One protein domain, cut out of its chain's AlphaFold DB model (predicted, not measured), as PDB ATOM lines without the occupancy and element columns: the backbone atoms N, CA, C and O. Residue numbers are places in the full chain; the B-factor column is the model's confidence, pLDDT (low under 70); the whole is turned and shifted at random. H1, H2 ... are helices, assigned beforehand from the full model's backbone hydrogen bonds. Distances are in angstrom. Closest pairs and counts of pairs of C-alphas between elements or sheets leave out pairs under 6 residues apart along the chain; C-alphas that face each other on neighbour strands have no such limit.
ATOM      1  N   GLU A 427     -37.431 -48.560   9.416       69.31
ATOM      2  CA  GLU A 427     -38.058 -47.608  10.330       69.31
ATOM      3  C   GLU A 427     -37.585 -47.833  11.762       69.31
ATOM      4  O   GLU A 427     -37.253 -46.871  12.456       69.31
ATOM      5  N   GLY A 428     -37.484 -49.095  12.193       72.06
ATOM      6  CA  GLY A 428     -37.044 -49.410  13.544       72.06
ATOM      7  C   GLY A 428     -35.582 -49.106  13.799       72.06
ATOM      8  O   GLY A 428     -35.240 -48.513  14.823       72.06
ATOM      9  N   PHE A 429     -34.719 -49.422  12.836       76.38
ATOM     10  CA  PHE A 429     -33.316 -49.049  12.919       76.38
ATOM     11  C   PHE A 429     -33.128 -47.526  12.954       76.38
ATOM     12  O   PHE A 429     -32.405 -47.018  13.814       76.38
ATOM     13  N   LEU A 430     -33.791 -46.788  12.057       73.44
ATOM     14  CA  LEU A 430     -33.680 -45.328  11.977       73.44
ATOM     15  C   LEU A 430     -34.271 -44.634  13.208       73.44
ATOM     16  O   LEU A 430     -33.672 -43.683  13.710       73.44
ATOM     17  N   SER A 431     -35.400 -45.124  13.723       76.25
ATOM     18  CA  SER A 431     -36.012 -44.621  14.955       76.25
ATOM     19  C   SER A 431     -35.078 -44.816  16.146       76.25
ATOM     20  O   SER A 431     -34.711 -43.854  16.825       76.25
ATOM     21  N   ARG A 432     -34.565 -46.040  16.329       81.81
ATOM     22  CA  ARG A 432     -33.622 -46.341  17.407       81.81
ATOM     23  C   ARG A 432     -32.326 -45.537  17.293       81.81
ATOM     24  O   ARG A 432     -31.810 -45.067  18.312       81.81
ATOM     25  N   LEU A 433     -31.820 -45.337  16.072       79.06
ATOM     26  CA  LEU A 433     -30.657 -44.496  15.790       79.06
ATOM     27  C   LEU A 433     -30.918 -43.031  16.158       79.06
ATOM     28  O   LEU A 433     -30.061 -42.396  16.769       79.06
ATOM     29  N   ASN A 434     -32.099 -42.502  15.835       75.38
ATOM     30  CA  ASN A 434     -32.507 -41.154  16.219       75.38
ATOM     31  C   ASN A 434     -32.597 -41.002  17.749       75.38
ATOM     32  O   ASN A 434     -32.064 -40.031  18.297       75.38
ATOM     33  N   SER A 435     -33.176 -41.981  18.451       78.50
ATOM     34  CA  SER A 435     -33.197 -42.012  19.921       78.50
ATOM     35  C   SER A 435     -31.785 -42.056  20.506       78.50
ATOM     36  O   SER A 435     -31.495 -41.328  21.448       78.50
ATOM     37  N   ALA A 436     -30.868 -42.829  19.916       82.44
ATOM     38  CA  ALA A 436     -29.465 -42.873  20.335       82.44
ATOM     39  C   ALA A 436     -28.696 -41.569  20.041       82.44
ATOM     40  O   ALA A 436     -27.775 -41.223  20.777       82.44
ATOM     41  N   CYS A 437     -29.063 -40.828  18.988       77.88
ATOM     42  CA  CYS A 437     -28.510 -39.495  18.721       77.88
ATOM     43  C   CYS A 437     -29.004 -38.460  19.737       77.88
ATOM     44  O   CYS A 437     -28.233 -37.603  20.159       77.88
ATOM     45  N   THR A 438     -30.284 -38.537  20.103       76.69
ATOM     46  CA  THR A 438     -30.943 -37.572  20.999       76.69
ATOM     47  C   THR A 438     -30.623 -37.852  22.469       76.69
ATOM     48  O   THR A 438     -30.442 -36.927  23.255       76.69
ATOM     49  N   HIS A 439     -30.498 -39.130  22.833       83.75
ATOM     50  CA  HIS A 439     -30.217 -39.612  24.184       83.75
ATOM     51  C   HIS A 439     -29.073 -40.639  24.155       83.75
ATOM     52  O   HIS A 439     -29.330 -41.847  24.237       83.75
ATOM     53  N   PRO A 440     -27.803 -40.211  24.031       86.44
ATOM     54  CA  PRO A 440     -26.651 -41.115  23.953       86.44
ATOM     55  C   PRO A 440     -26.531 -42.090  25.134       86.44
ATOM     56  O   PRO A 440     -26.068 -43.216  24.979       86.44
ATOM     57  N   GLU A 441     -27.007 -41.705  26.317       88.88
ATOM     58  CA  GLU A 441     -27.026 -42.530  27.529       88.88
ATOM     59  C   GLU A 441     -27.941 -43.759  27.403       88.88
ATOM     60  O   GLU A 441     -27.775 -44.752  28.126       88.88
ATOM     61  N   SER A 442     -28.893 -43.710  26.465       88.12
ATOM     62  CA  SER A 442     -29.769 -44.823  26.106       88.12
ATOM     63  C   SER A 442     -29.083 -45.880  25.240       88.12
ATOM     64  O   SER A 442     -29.718 -46.867  24.892       88.12
ATOM     65  N   LEU A 443     -27.817 -45.724  24.855       88.31
ATOM     66  CA  LEU A 443     -27.158 -46.696  23.989       88.31
ATOM     67  C   LEU A 443     -26.883 -48.015  24.736       88.31
ATOM     68  O   LEU A 443     -26.284 -48.010  25.815       88.31
ATOM     69  N   SER A 444     -27.341 -49.136  24.175       89.06
ATOM     70  CA  SER A 444     -26.981 -50.482  24.634       89.06
ATOM     71  C   SER A 444     -25.754 -50.984  23.883       89.06
ATOM     72  O   SER A 444     -25.443 -50.528  22.779       89.06
ATOM     73  N   ARG A 445     -25.086 -51.990  24.448       86.25
ATOM     74  CA  ARG A 445     -23.923 -52.605  23.799       86.25
ATOM     75  C   ARG A 445     -24.302 -53.326  22.502       86.25
ATOM     76  O   ARG A 445     -23.541 -53.311  21.541       86.25
ATOM     77  N   SER A 446     -25.481 -53.948  22.455       84.31
ATOM     78  CA  SER A 446     -25.957 -54.629  21.247       84.31
ATOM     79  C   SER A 446     -26.254 -53.639  20.118       84.31
ATOM     80  O   SER A 446     -25.889 -53.897  18.970       84.31
ATOM     81  N   PHE A 447     -26.844 -52.479  20.423       86.81
ATOM     82  CA  PHE A 447     -27.087 -51.449  19.415       86.81
ATOM     83  C   PHE A 447     -25.801 -50.719  18.998       86.81
ATOM     84  O   PHE A 447     -25.647 -50.375  17.828       86.81
ATOM     85  N   GLU A 448     -24.833 -50.559  19.905       88.25
ATOM     86  CA  GLU A 448     -23.491 -50.062  19.574       88.25
ATOM     87  C   GLU A 448     -22.805 -50.945  18.517       88.25
ATOM     88  O   GLU A 448     -22.287 -50.430  17.525       88.25
ATOM     89  N   TYR A 449     -22.908 -52.276  18.634       85.94
ATOM     90  CA  TYR A 449     -22.425 -53.191  17.594       85.94
ATOM     91  C   TYR A 449     -23.141 -53.003  16.251       85.94
ATOM     92  O   TYR A 449     -22.500 -53.073  15.200       85.94
ATOM     93  N   LYS A 450     -24.453 -52.732  16.260       86.38
ATOM     94  CA  LYS A 450     -25.197 -52.423  15.029       86.38
ATOM     95  C   LYS A 450     -24.711 -51.118  14.392       86.38
ATOM     96  O   LYS A 450     -24.573 -51.073  13.173       86.38
ATOM     97  N   ILE A 451     -24.403 -50.092  15.189       85.75
ATOM     98  CA  ILE A 451     -23.847 -48.817  14.705       85.75
ATOM     99  C   ILE A 451     -22.457 -49.012  14.091       85.75
ATOM    100  O   ILE A 451     -22.189 -48.486  13.008       85.75
ATOM    101  N   ASP A 452     -21.579 -49.773  14.749       85.00
ATOM    102  CA  ASP A 452     -20.242 -50.086  14.235       85.00
ATOM    103  C   ASP A 452     -20.329 -50.832  12.899       85.00
ATOM    104  O   ASP A 452     -19.746 -50.401  11.901       85.00
ATOM    105  N   ARG A 453     -21.158 -51.879  12.845       85.31
ATOM    106  CA  ARG A 453     -21.412 -52.667  11.635       85.31
ATOM    107  C   ARG A 453     -21.975 -51.811  10.500       85.31
ATOM    108  O   ARG A 453     -21.446 -51.851   9.393       85.31
ATOM    109  N   ALA A 454     -23.002 -51.010  10.778       83.50
ATOM    110  CA  ALA A 454     -23.611 -50.103   9.810       83.50
ATOM    111  C   ALA A 454     -22.590 -49.100   9.258       83.50
ATOM    112  O   ALA A 454     -22.505 -48.896   8.050       83.50
ATOM    113  N   THR A 455     -21.760 -48.528  10.132       83.12
ATOM    114  CA  THR A 455     -20.719 -47.576   9.736       83.12
ATOM    115  C   THR A 455     -19.699 -48.223   8.802       83.12
ATOM    116  O   THR A 455     -19.380 -47.653   7.761       83.12
ATOM    117  N   ARG A 456     -19.212 -49.428   9.129       82.31
ATOM    118  CA  ARG A 456     -18.261 -50.158   8.272       82.31
ATOM    119  C   ARG A 456     -18.863 -50.492   6.916       82.31
ATOM    120  O   ARG A 456     -18.176 -50.340   5.913       82.31
ATOM    121  N   LEU A 457     -20.129 -50.905   6.875       82.62
ATOM    122  CA  LEU A 457     -20.820 -51.201   5.619       82.62
ATOM    123  C   LEU A 457     -20.915 -49.967   4.716       82.62
ATOM    124  O   LEU A 457     -20.608 -50.071   3.534       82.62
ATOM    125  N   LEU A 458     -21.241 -48.796   5.274       80.12
ATOM    126  CA  LEU A 458     -21.228 -47.541   4.515       80.12
ATOM    127  C   LEU A 458     -19.816 -47.174   4.032       80.12
ATOM    128  O   LEU A 458     -19.639 -46.803   2.880       80.12
ATOM    129  N   MET A 459     -18.790 -47.332   4.875       78.25
ATOM    130  CA  MET A 459     -17.400 -47.068   4.475       78.25
ATOM    131  C   MET A 459     -16.927 -47.995   3.349       78.25
ATOM    132  O   MET A 459     -16.219 -47.545   2.452       78.25
ATOM    133  N   ILE A 460     -17.302 -49.277   3.388       79.31
ATOM    134  CA  ILE A 460     -16.993 -50.243   2.325       79.31
ATOM    135  C   ILE A 460     -17.702 -49.843   1.029       79.31
ATOM    136  O   ILE A 460     -17.065 -49.841  -0.020       79.31
ATOM    137  N   ASN A 461     -18.980 -49.455   1.108       77.06
ATOM    138  CA  ASN A 461     -19.741 -48.970  -0.044       77.06
ATOM    139  C   ASN A 461     -19.089 -47.733  -0.689       77.06
ATOM    140  O   ASN A 461     -19.028 -47.634  -1.909       77.06
ATOM    141  N   ASP A 462     -18.511 -46.844   0.121       79.12
ATOM    142  CA  ASP A 462     -17.757 -45.667  -0.336       79.12
ATOM    143  C   ASP A 462     -16.324 -45.994  -0.828       79.12
ATOM    144  O   ASP A 462     -15.514 -45.089  -1.050       79.12
ATOM    145  N   GLY A 463     -15.954 -47.275  -0.950       78.94
ATOM    146  CA  GLY A 463     -14.626 -47.723  -1.389       78.94
ATOM    147  C   GLY A 463     -13.517 -47.612  -0.332       78.94
ATOM    148  O   GLY A 463     -12.344 -47.845  -0.630       78.94
ATOM    149  N   LYS A 464     -13.851 -47.291   0.923       79.00
ATOM    150  CA  LYS A 464     -12.905 -47.128   2.047       79.00
ATOM    151  C   LYS A 464     -12.715 -48.427   2.838       79.00
ATOM    152  O   LYS A 464     -12.697 -48.430   4.070       79.00
ATOM    153  N   THR A 465     -12.545 -49.551   2.143       80.94
ATOM    154  CA  THR A 465     -12.497 -50.898   2.745       80.94
ATOM    155  C   THR A 465     -11.384 -51.064   3.785       80.94
ATOM    156  O   THR A 465     -11.611 -51.641   4.848       80.94
ATOM    157  N   LEU A 466     -10.184 -50.531   3.525       74.88
ATOM    158  CA  LEU A 466      -9.054 -50.636   4.460       74.88
ATOM    159  C   LEU A 466      -9.301 -49.842   5.753       74.88
ATOM    160  O   LEU A 466      -8.996 -50.323   6.846       74.88
ATOM    161  N   GLU A 467      -9.890 -48.650   5.643       76.81
ATOM    162  CA  GLU A 467     -10.281 -47.847   6.807       76.81
ATOM    163  C   GLU A 467     -11.396 -48.546   7.595       76.81
ATOM    164  O   GLU A 467     -11.332 -48.622   8.820       76.81
ATOM    165  N   ALA A 468     -12.377 -49.134   6.903       78.19
ATOM    166  CA  ALA A 468     -13.457 -49.892   7.529       78.19
ATOM    167  C   ALA A 468     -12.941 -51.123   8.292       78.19
ATOM    168  O   ALA A 468     -13.462 -51.438   9.358       78.19
ATOM    169  N   ALA A 469     -11.914 -51.810   7.785       75.75
ATOM    170  CA  ALA A 469     -11.319 -52.976   8.443       75.75
ATOM    171  C   ALA A 469     -10.452 -52.602   9.658       75.75
ATOM    172  O   ALA A 469     -10.413 -53.336  10.643       75.75
ATOM    173  N   THR A 470      -9.771 -51.457   9.602       78.88
ATOM    174  CA  THR A 470      -8.842 -50.997  10.652       78.88
ATOM    175  C   THR A 470      -9.499 -50.103  11.705       78.88
ATOM    176  O   THR A 470      -8.881 -49.805  12.729       78.88
ATOM    177  N   MET A 471     -10.758 -49.699  11.499       76.62
ATOM    178  CA  MET A 471     -11.514 -48.882  12.447       76.62
ATOM    179  C   MET A 471     -11.646 -49.590  13.812       76.62
ATOM    180  O   MET A 471     -12.083 -50.746  13.853       76.62
ATOM    181  N   PRO A 472     -11.336 -48.925  14.941       75.25
ATOM    182  CA  PRO A 472     -11.571 -49.480  16.273       75.25
ATOM    183  C   PRO A 472     -13.065 -49.719  16.540       75.25
ATOM    184  O   PRO A 472     -13.899 -48.909  16.146       75.25
ATOM    185  N   SER A 473     -13.408 -50.793  17.254       63.06
ATOM    186  CA  SER A 473     -14.790 -51.236  17.530       63.06
ATOM    187  C   SER A 473     -15.616 -50.317  18.447       63.06
ATOM    188  O   SER A 473     -16.779 -50.600  18.698       63.06
ATOM    189  N   SER A 474     -15.036 -49.215  18.930       62.09
ATOM    190  CA  SER A 474     -15.693 -48.181  19.749       62.09
ATOM    191  C   SER A 474     -15.610 -46.783  19.115       62.09
ATOM    192  O   SER A 474     -15.724 -45.772  19.804       62.09
ATOM    193  N   PHE A 475     -15.285 -46.702  17.821       58.72
ATOM    194  CA  PHE A 475     -14.997 -45.435  17.144       58.72
ATOM    195  C   PHE A 475     -16.233 -44.673  16.618       58.72
ATOM    196  O   PHE A 475     -16.201 -43.439  16.651       58.72
ATOM    197  N   PRO A 476     -17.310 -45.306  16.106       61.97
ATOM    198  CA  PRO A 476     -18.451 -44.552  15.593       61.97
ATOM    199  C   PRO A 476     -19.531 -44.296  16.651       61.97
ATOM    200  O   PRO A 476     -19.996 -45.208  17.325       61.97
ATOM    201  N   SER A 477     -19.985 -43.043  16.744       77.69
ATOM    202  CA  SER A 477     -21.180 -42.670  17.509       77.69
ATOM    203  C   SER A 477     -22.441 -42.737  16.640       77.69
ATOM    204  O   SER A 477     -22.369 -42.618  15.413       77.69
ATOM    205  N   ALA A 478     -23.612 -42.837  17.278       77.62
ATOM    206  CA  ALA A 478     -24.911 -42.746  16.603       77.62
ATOM    207  C   ALA A 478     -25.008 -41.502  15.694       77.62
ATOM    208  O   ALA A 478     -25.448 -41.594  14.550       77.62
ATOM    209  N   VAL A 479     -24.499 -40.358  16.168       71.88
ATOM    210  CA  VAL A 479     -24.480 -39.085  15.425       71.88
ATOM    211  C   VAL A 479     -23.642 -39.181  14.152       71.88
ATOM    212  O   VAL A 479     -24.055 -38.689  13.102       71.88
ATOM    213  N   LYS A 480     -22.476 -39.835  14.219       75.44
ATOM    214  CA  LYS A 480     -21.606 -40.025  13.051       75.44
ATOM    215  C   LYS A 480     -22.296 -40.882  11.992       75.44
ATOM    216  O   LYS A 480     -22.309 -40.497  10.826       75.44
ATOM    217  N   LEU A 481     -22.901 -41.998  12.400       79.50
ATOM    218  CA  LEU A 481     -23.648 -42.861  11.488       79.50
ATOM    219  C   LEU A 481     -24.844 -42.131  10.865       79.50
ATOM    220  O   LEU A 481     -25.050 -42.221   9.659       79.50
ATOM    221  N   ALA A 482     -25.602 -41.366  11.655       71.00
ATOM    222  CA  ALA A 482     -26.706 -40.561  11.140       71.00
ATOM    223  C   ALA A 482     -26.228 -39.521  10.111       71.00
ATOM    224  O   ALA A 482     -26.886 -39.318   9.092       71.00
ATOM    225  N   GLY A 483     -25.071 -38.893  10.346       64.62
ATOM    226  CA  GLY A 483     -24.432 -37.990   9.387       64.62
ATOM    227  C   GLY A 483     -24.055 -38.691   8.081       64.62
ATOM    228  O   GLY A 483     -24.371 -38.180   7.011       64.62
ATOM    229  N   MET A 484     -23.456 -39.882   8.172       72.69
ATOM    230  CA  MET A 484     -23.114 -40.695   7.001       72.69
ATOM    231  C   MET A 484     -24.360 -41.101   6.209       72.69
ATOM    232  O   MET A 484     -24.412 -40.875   5.007       72.69
ATOM    233  N   LEU A 485     -25.403 -41.604   6.876       70.81
ATOM    234  CA  LEU A 485     -26.663 -41.967   6.221       70.81
ATOM    235  C   LEU A 485     -27.295 -40.782   5.487       70.81
ATOM    236  O   LEU A 485     -27.721 -40.943   4.349       70.81
ATOM    237  N   ARG A 486     -27.312 -39.585   6.092       66.00
ATOM    238  CA  ARG A 486     -27.790 -38.369   5.410       66.00
ATOM    239  C   ARG A 486     -26.965 -38.073   4.161       66.00
ATOM    240  O   ARG A 486     -27.540 -37.864   3.101       66.00
ATOM    241  N   SER A 487     -25.636 -38.129   4.274       65.25
ATOM    242  CA  SER A 487     -24.747 -37.875   3.140       65.25
ATOM    243  C   SER A 487     -24.809 -38.938   2.050       65.25
ATOM    244  O   SER A 487     -24.463 -38.623   0.929       65.25
ATOM    245  N   THR A 488     -25.220 -40.174   2.338       64.62
ATOM    246  CA  THR A 488     -25.287 -41.246   1.331       64.62
ATOM    247  C   THR A 488     -26.675 -41.347   0.689       64.62
ATOM    248  O   THR A 488     -26.786 -41.598  -0.510       64.62
ATOM    249  N   LEU A 489     -27.751 -41.085   1.445       57.69
ATOM    250  CA  LEU A 489     -29.131 -41.099   0.933       57.69
ATOM    251  C   LEU A 489     -29.398 -40.007  -0.106       57.69
ATOM    252  O   LEU A 489     -30.172 -40.221  -1.038       57.69
ATOM    253  N   GLU A 490     -28.722 -38.866   0.008       50.16
ATOM    254  CA  GLU A 490     -28.789 -37.793  -0.988       50.16
ATOM    255  C   GLU A 490     -28.203 -38.207  -2.358       50.16
ATOM    256  O   GLU A 490     -28.524 -37.577  -3.366       50.16
ATOM    257  N   PHE A 491     -27.426 -39.300  -2.427       51.22
ATOM    258  CA  PHE A 491     -26.696 -39.742  -3.627       51.22
ATOM    259  C   PHE A 491     -27.210 -41.057  -4.256       51.22
ATOM    260  O   PHE A 491     -26.655 -41.504  -5.250       51.22
ATOM    261  N   LYS A 492     -28.332 -41.621  -3.772       53.59
ATOM    262  CA  LYS A 492     -29.089 -42.766  -4.353       53.59
ATOM    263  C   LYS A 492     -28.411 -44.151  -4.441       53.59
ATOM    264  O   LYS A 492     -29.064 -45.076  -4.917       53.59
ATOM    265  N   ASP A 493     -27.201 -44.352  -3.929       62.12
ATOM    266  CA  ASP A 493     -26.451 -45.607  -4.142       62.12
ATOM    267  C   ASP A 493     -26.729 -46.758  -3.141       62.12
ATOM    268  O   ASP A 493     -26.073 -47.795  -3.217       62.12
ATOM    269  N   ILE A 494     -27.685 -46.634  -2.202       65.88
ATOM    270  CA  ILE A 494     -27.967 -47.686  -1.197       65.88
ATOM    271  C   ILE A 494     -29.462 -48.011  -1.089       65.88
ATOM    272  O   ILE A 494     -30.281 -47.141  -0.792       65.88
ATOM    273  N   ASP A 495     -29.795 -49.297  -1.235       74.88
ATOM    274  CA  ASP A 495     -31.081 -49.864  -0.820       74.88
ATOM    275  C   ASP A 495     -31.110 -50.021   0.712       74.88
ATOM    276  O   ASP A 495     -30.409 -50.861   1.289       74.88
ATOM    277  N   LEU A 496     -31.916 -49.191   1.380       71.75
ATOM    278  CA  LEU A 496     -32.052 -49.178   2.837       71.75
ATOM    279  C   LEU A 496     -32.568 -50.507   3.400       71.75
ATOM    280  O   LEU A 496     -32.118 -50.916   4.472       71.75
ATOM    281  N   ASP A 497     -33.465 -51.195   2.693       71.00
ATOM    282  CA  ASP A 497     -33.986 -52.488   3.134       71.00
ATOM    283  C   ASP A 497     -32.872 -53.534   3.140       71.00
ATOM    284  O   ASP A 497     -32.696 -54.272   4.114       71.00
ATOM    285  N   GLN A 498     -32.071 -53.577   2.074       73.31
ATOM    286  CA  GLN A 498     -30.920 -54.471   1.996       73.31
ATOM    287  C   GLN A 498     -29.867 -54.126   3.059       73.31
ATOM    288  O   GLN A 498     -29.345 -55.022   3.725       73.31
ATOM    289  N   PHE A 499     -29.590 -52.838   3.264       75.12
ATOM    290  CA  PHE A 499     -28.636 -52.360   4.263       75.12
ATOM    291  C   PHE A 499     -29.027 -52.778   5.686       75.12
ATOM    292  O   PHE A 499     -28.217 -53.349   6.420       75.12
ATOM    293  N   VAL A 500     -30.286 -52.566   6.072       70.81
ATOM    294  CA  VAL A 500     -30.773 -52.909   7.416       70.81
ATOM    295  C   VAL A 500     -30.867 -54.419   7.616       70.81
ATOM    296  O   VAL A 500     -30.526 -54.914   8.696       70.81
ATOM    297  N   ARG A 501     -31.210 -55.182   6.573       76.81
ATOM    298  CA  ARG A 501     -31.118 -56.649   6.610       76.81
ATOM    299  C   ARG A 501     -29.701 -57.121   6.918       76.81
ATOM    300  O   ARG A 501     -29.541 -57.969   7.788       76.81
ATOM    301  N   LEU A 502     -28.684 -56.556   6.260       70.81
ATOM    302  CA  LEU A 502     -27.281 -56.912   6.503       70.81
ATOM    303  C   LEU A 502     -26.866 -56.614   7.950       70.81
ATOM    304  O   LEU A 502     -26.249 -57.455   8.604       70.81
ATOM    305  N   ILE A 503     -27.252 -55.458   8.494       77.38
ATOM    306  CA  ILE A 503     -26.920 -55.080   9.878       77.38
ATOM    307  C   ILE A 503     -27.474 -56.092  10.891       77.38
ATOM    308  O   ILE A 503     -26.795 -56.405  11.875       77.38
ATOM    309  N   ASN A 504     -28.669 -56.630  10.637       76.44
ATOM    310  CA  ASN A 504     -29.375 -57.540  11.540       76.44
ATOM    311  C   ASN A 504     -29.028 -59.032  11.363       76.44
ATOM    312  O   ASN A 504     -29.592 -59.856  12.078       76.44
ATOM    313  N   LEU A 505     -28.106 -59.401  10.465       73.94
ATOM    314  CA  LEU A 505     -27.675 -60.797  10.315       73.94
ATOM    315  C   LEU A 505     -26.968 -61.328  11.573       73.94
ATOM    316  O   LEU A 505     -26.113 -60.655  12.162       73.94
ATOM    317  N   GLU A 506     -27.265 -62.577  11.931       69.62
ATOM    318  CA  GLU A 506     -26.524 -63.333  12.943       69.62
ATOM    319  C   GLU A 506     -25.103 -63.661  12.452       69.62
ATOM    320  O   GLU A 506     -24.856 -63.814  11.254       69.62
ATOM    321  N   ASP A 507     -24.153 -63.858  13.369       66.06
ATOM    322  CA  ASP A 507     -22.746 -64.125  13.021       66.06
ATOM    323  C   ASP A 507     -22.568 -65.367  12.122       66.06
ATOM    324  O   ASP A 507     -21.750 -65.393  11.194       66.06
ATOM    325  N   LYS A 508     -23.397 -66.400  12.330       66.62
ATOM    326  CA  LYS A 508     -23.416 -67.595  11.469       66.62
ATOM    327  C   LYS A 508     -23.867 -67.276  10.043       66.62
ATOM    328  O   LYS A 508     -23.333 -67.848   9.095       66.62
ATOM    329  N   GLN A 509     -24.825 -66.365   9.891       70.62
ATOM    330  CA  GLN A 509     -25.342 -65.939   8.592       70.62
ATOM    331  C   GLN A 509     -24.334 -65.040   7.874       70.62
ATOM    332  O   GLN A 509     -24.129 -65.199   6.676       70.62
ATOM    333  N   TRP A 510     -23.622 -64.179   8.605       67.62
ATOM    334  CA  TRP A 510     -22.508 -63.400   8.055       67.62
ATOM    335  C   TRP A 510     -21.449 -64.284   7.402       67.62
ATOM    336  O   TRP A 510     -21.019 -64.014   6.282       67.62
ATOM    337  N   THR A 511     -21.086 -65.383   8.063       59.53
ATOM    338  CA  THR A 511     -20.090 -66.335   7.547       59.53
ATOM    339  C   THR A 511     -20.531 -66.956   6.212       59.53
ATOM    340  O   THR A 511     -19.708 -67.214   5.339       59.53
ATOM    341  N   GLN A 512     -21.839 -67.161   6.029       58.38
ATOM    342  CA  GLN A 512     -22.423 -67.675   4.787       58.38
ATOM    343  C   GLN A 512     -22.520 -66.597   3.704       58.38
ATOM    344  O   GLN A 512     -22.274 -66.880   2.537       58.38
ATOM    345  N   VAL A 513     -22.826 -65.356   4.079       57.75
ATOM    346  CA  VAL A 513     -22.904 -64.224   3.147       57.75
ATOM    347  C   VAL A 513     -21.527 -63.907   2.553       57.75
ATOM    348  O   VAL A 513     -21.411 -63.782   1.337       57.75
ATOM    349  N   PHE A 514     -20.455 -63.923   3.351       52.56
ATOM    350  CA  PHE A 514     -19.081 -63.804   2.834       52.56
ATOM    351  C   PHE A 514     -18.657 -64.956   1.909       52.56
ATOM    352  O   PHE A 514     -17.725 -64.793   1.127       52.56
ATOM    353  N   ALA A 515     -19.329 -66.111   1.969       43.84
ATOM    354  CA  ALA A 515     -19.056 -67.240   1.082       43.84
ATOM    355  C   ALA A 515     -19.781 -67.143  -0.278       43.84
ATOM    356  O   ALA A 515     -19.463 -67.915  -1.182       43.84
ATOM    357  N   VAL A 516     -20.754 -66.233  -0.426       39.31
ATOM    358  CA  VAL A 516     -21.646 -66.148  -1.602       39.31
ATOM    359  C   VAL A 516     -21.552 -64.802  -2.332       39.31
ATOM    360  O   VAL A 516     -21.839 -64.747  -3.525       39.31
TER     361      VAL A 516
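Overview. This is residues 427 to 516 of the 520 residues of an uncharacterized protein of Pseudomonas putida S11 (UniProt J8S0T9). One long helix, H2, runs through the middle, and three helices pack on it from different sides: H3, which folds back along its last part, H4 and H5. H1 packs across the first part of H4, and the short H6 lies off at the edge beyond H5, touching no helix. The printed part has 90 residues with six named helices, H1 to H6 in order along the chain, and no named strand; its class is all helix. It is compact, with a radius of gyration of the C-alphas of 12.9 A, and spans 38 by 30 by 26 A.

Along the chain. H2 is the longest helix, residues 445 to 461, 24.5 A from its first C-alpha at (-23.923, -52.605, 23.799) to its last at (-19.741, -48.970, -0.044). H3 follows with residues 465 to 470, and H4 holds residues 478 to 489, 16.3 A long. H1, residues 427 to 438, is also 16.3 A long and begins with C-alpha 427 at (-38.058, -47.608, 10.330). H5 is residues 496 to 503, 10.5 A long. H6 is residues 507 to 513, and C-alpha 513 is at (-22.904, -64.224, 3.147).

Arrangement. H2 is the hub, touching three helices. H2 and H3 form a helical hairpin: residues 455 to 460 of H2 touch H3, the closest C-alphas being those of Arg 456 and Ala 468 at 4.9 A. Their tilt of 35.1 degrees is only just steep, and they run opposite ways. Residues 451 to 458 of H2 touch H4, closest at the C-alphas of Thr 455 and Leu 481, 5.8 A. These two run the same way at a shallow tilt of 32 degrees, only just short of steep. Residues 450 to 454 of H2 touch H5, closest at the C-alphas of Ala 454 and Ile 503, 6.0 A, with a steep tilt of 58 degrees, opposite ways. Residues 433 to 437 of H1 touch residues 478 to 482 of H4, closest at the C-alphas of Cys 437 and Val 479, 5.2 A, at a steep tilt of 49 degrees, opposite ways. H1 and H2 are near each other. H1 and H5 are close but not clearly touching, with the C-alphas of Phe 429 and Val 500 at 7.2 A. H6 is apart from H2 and H4, for instance. The helix packing is mostly crossed. In all six helices every O i to N i+4 pair is within hydrogen-bond range.

Size, cuts and confidence. The C-alphas farthest apart are those of His 439 and Val 516, 38.0 A. The printed part has no cut. The links H2 to H3 and H5 to H6 are tight, the others short, and no link is long. The mean pLDDT of the printed part is 73.6; 25 residues are under 70, among them residues 486 to 494 and 510 to 516.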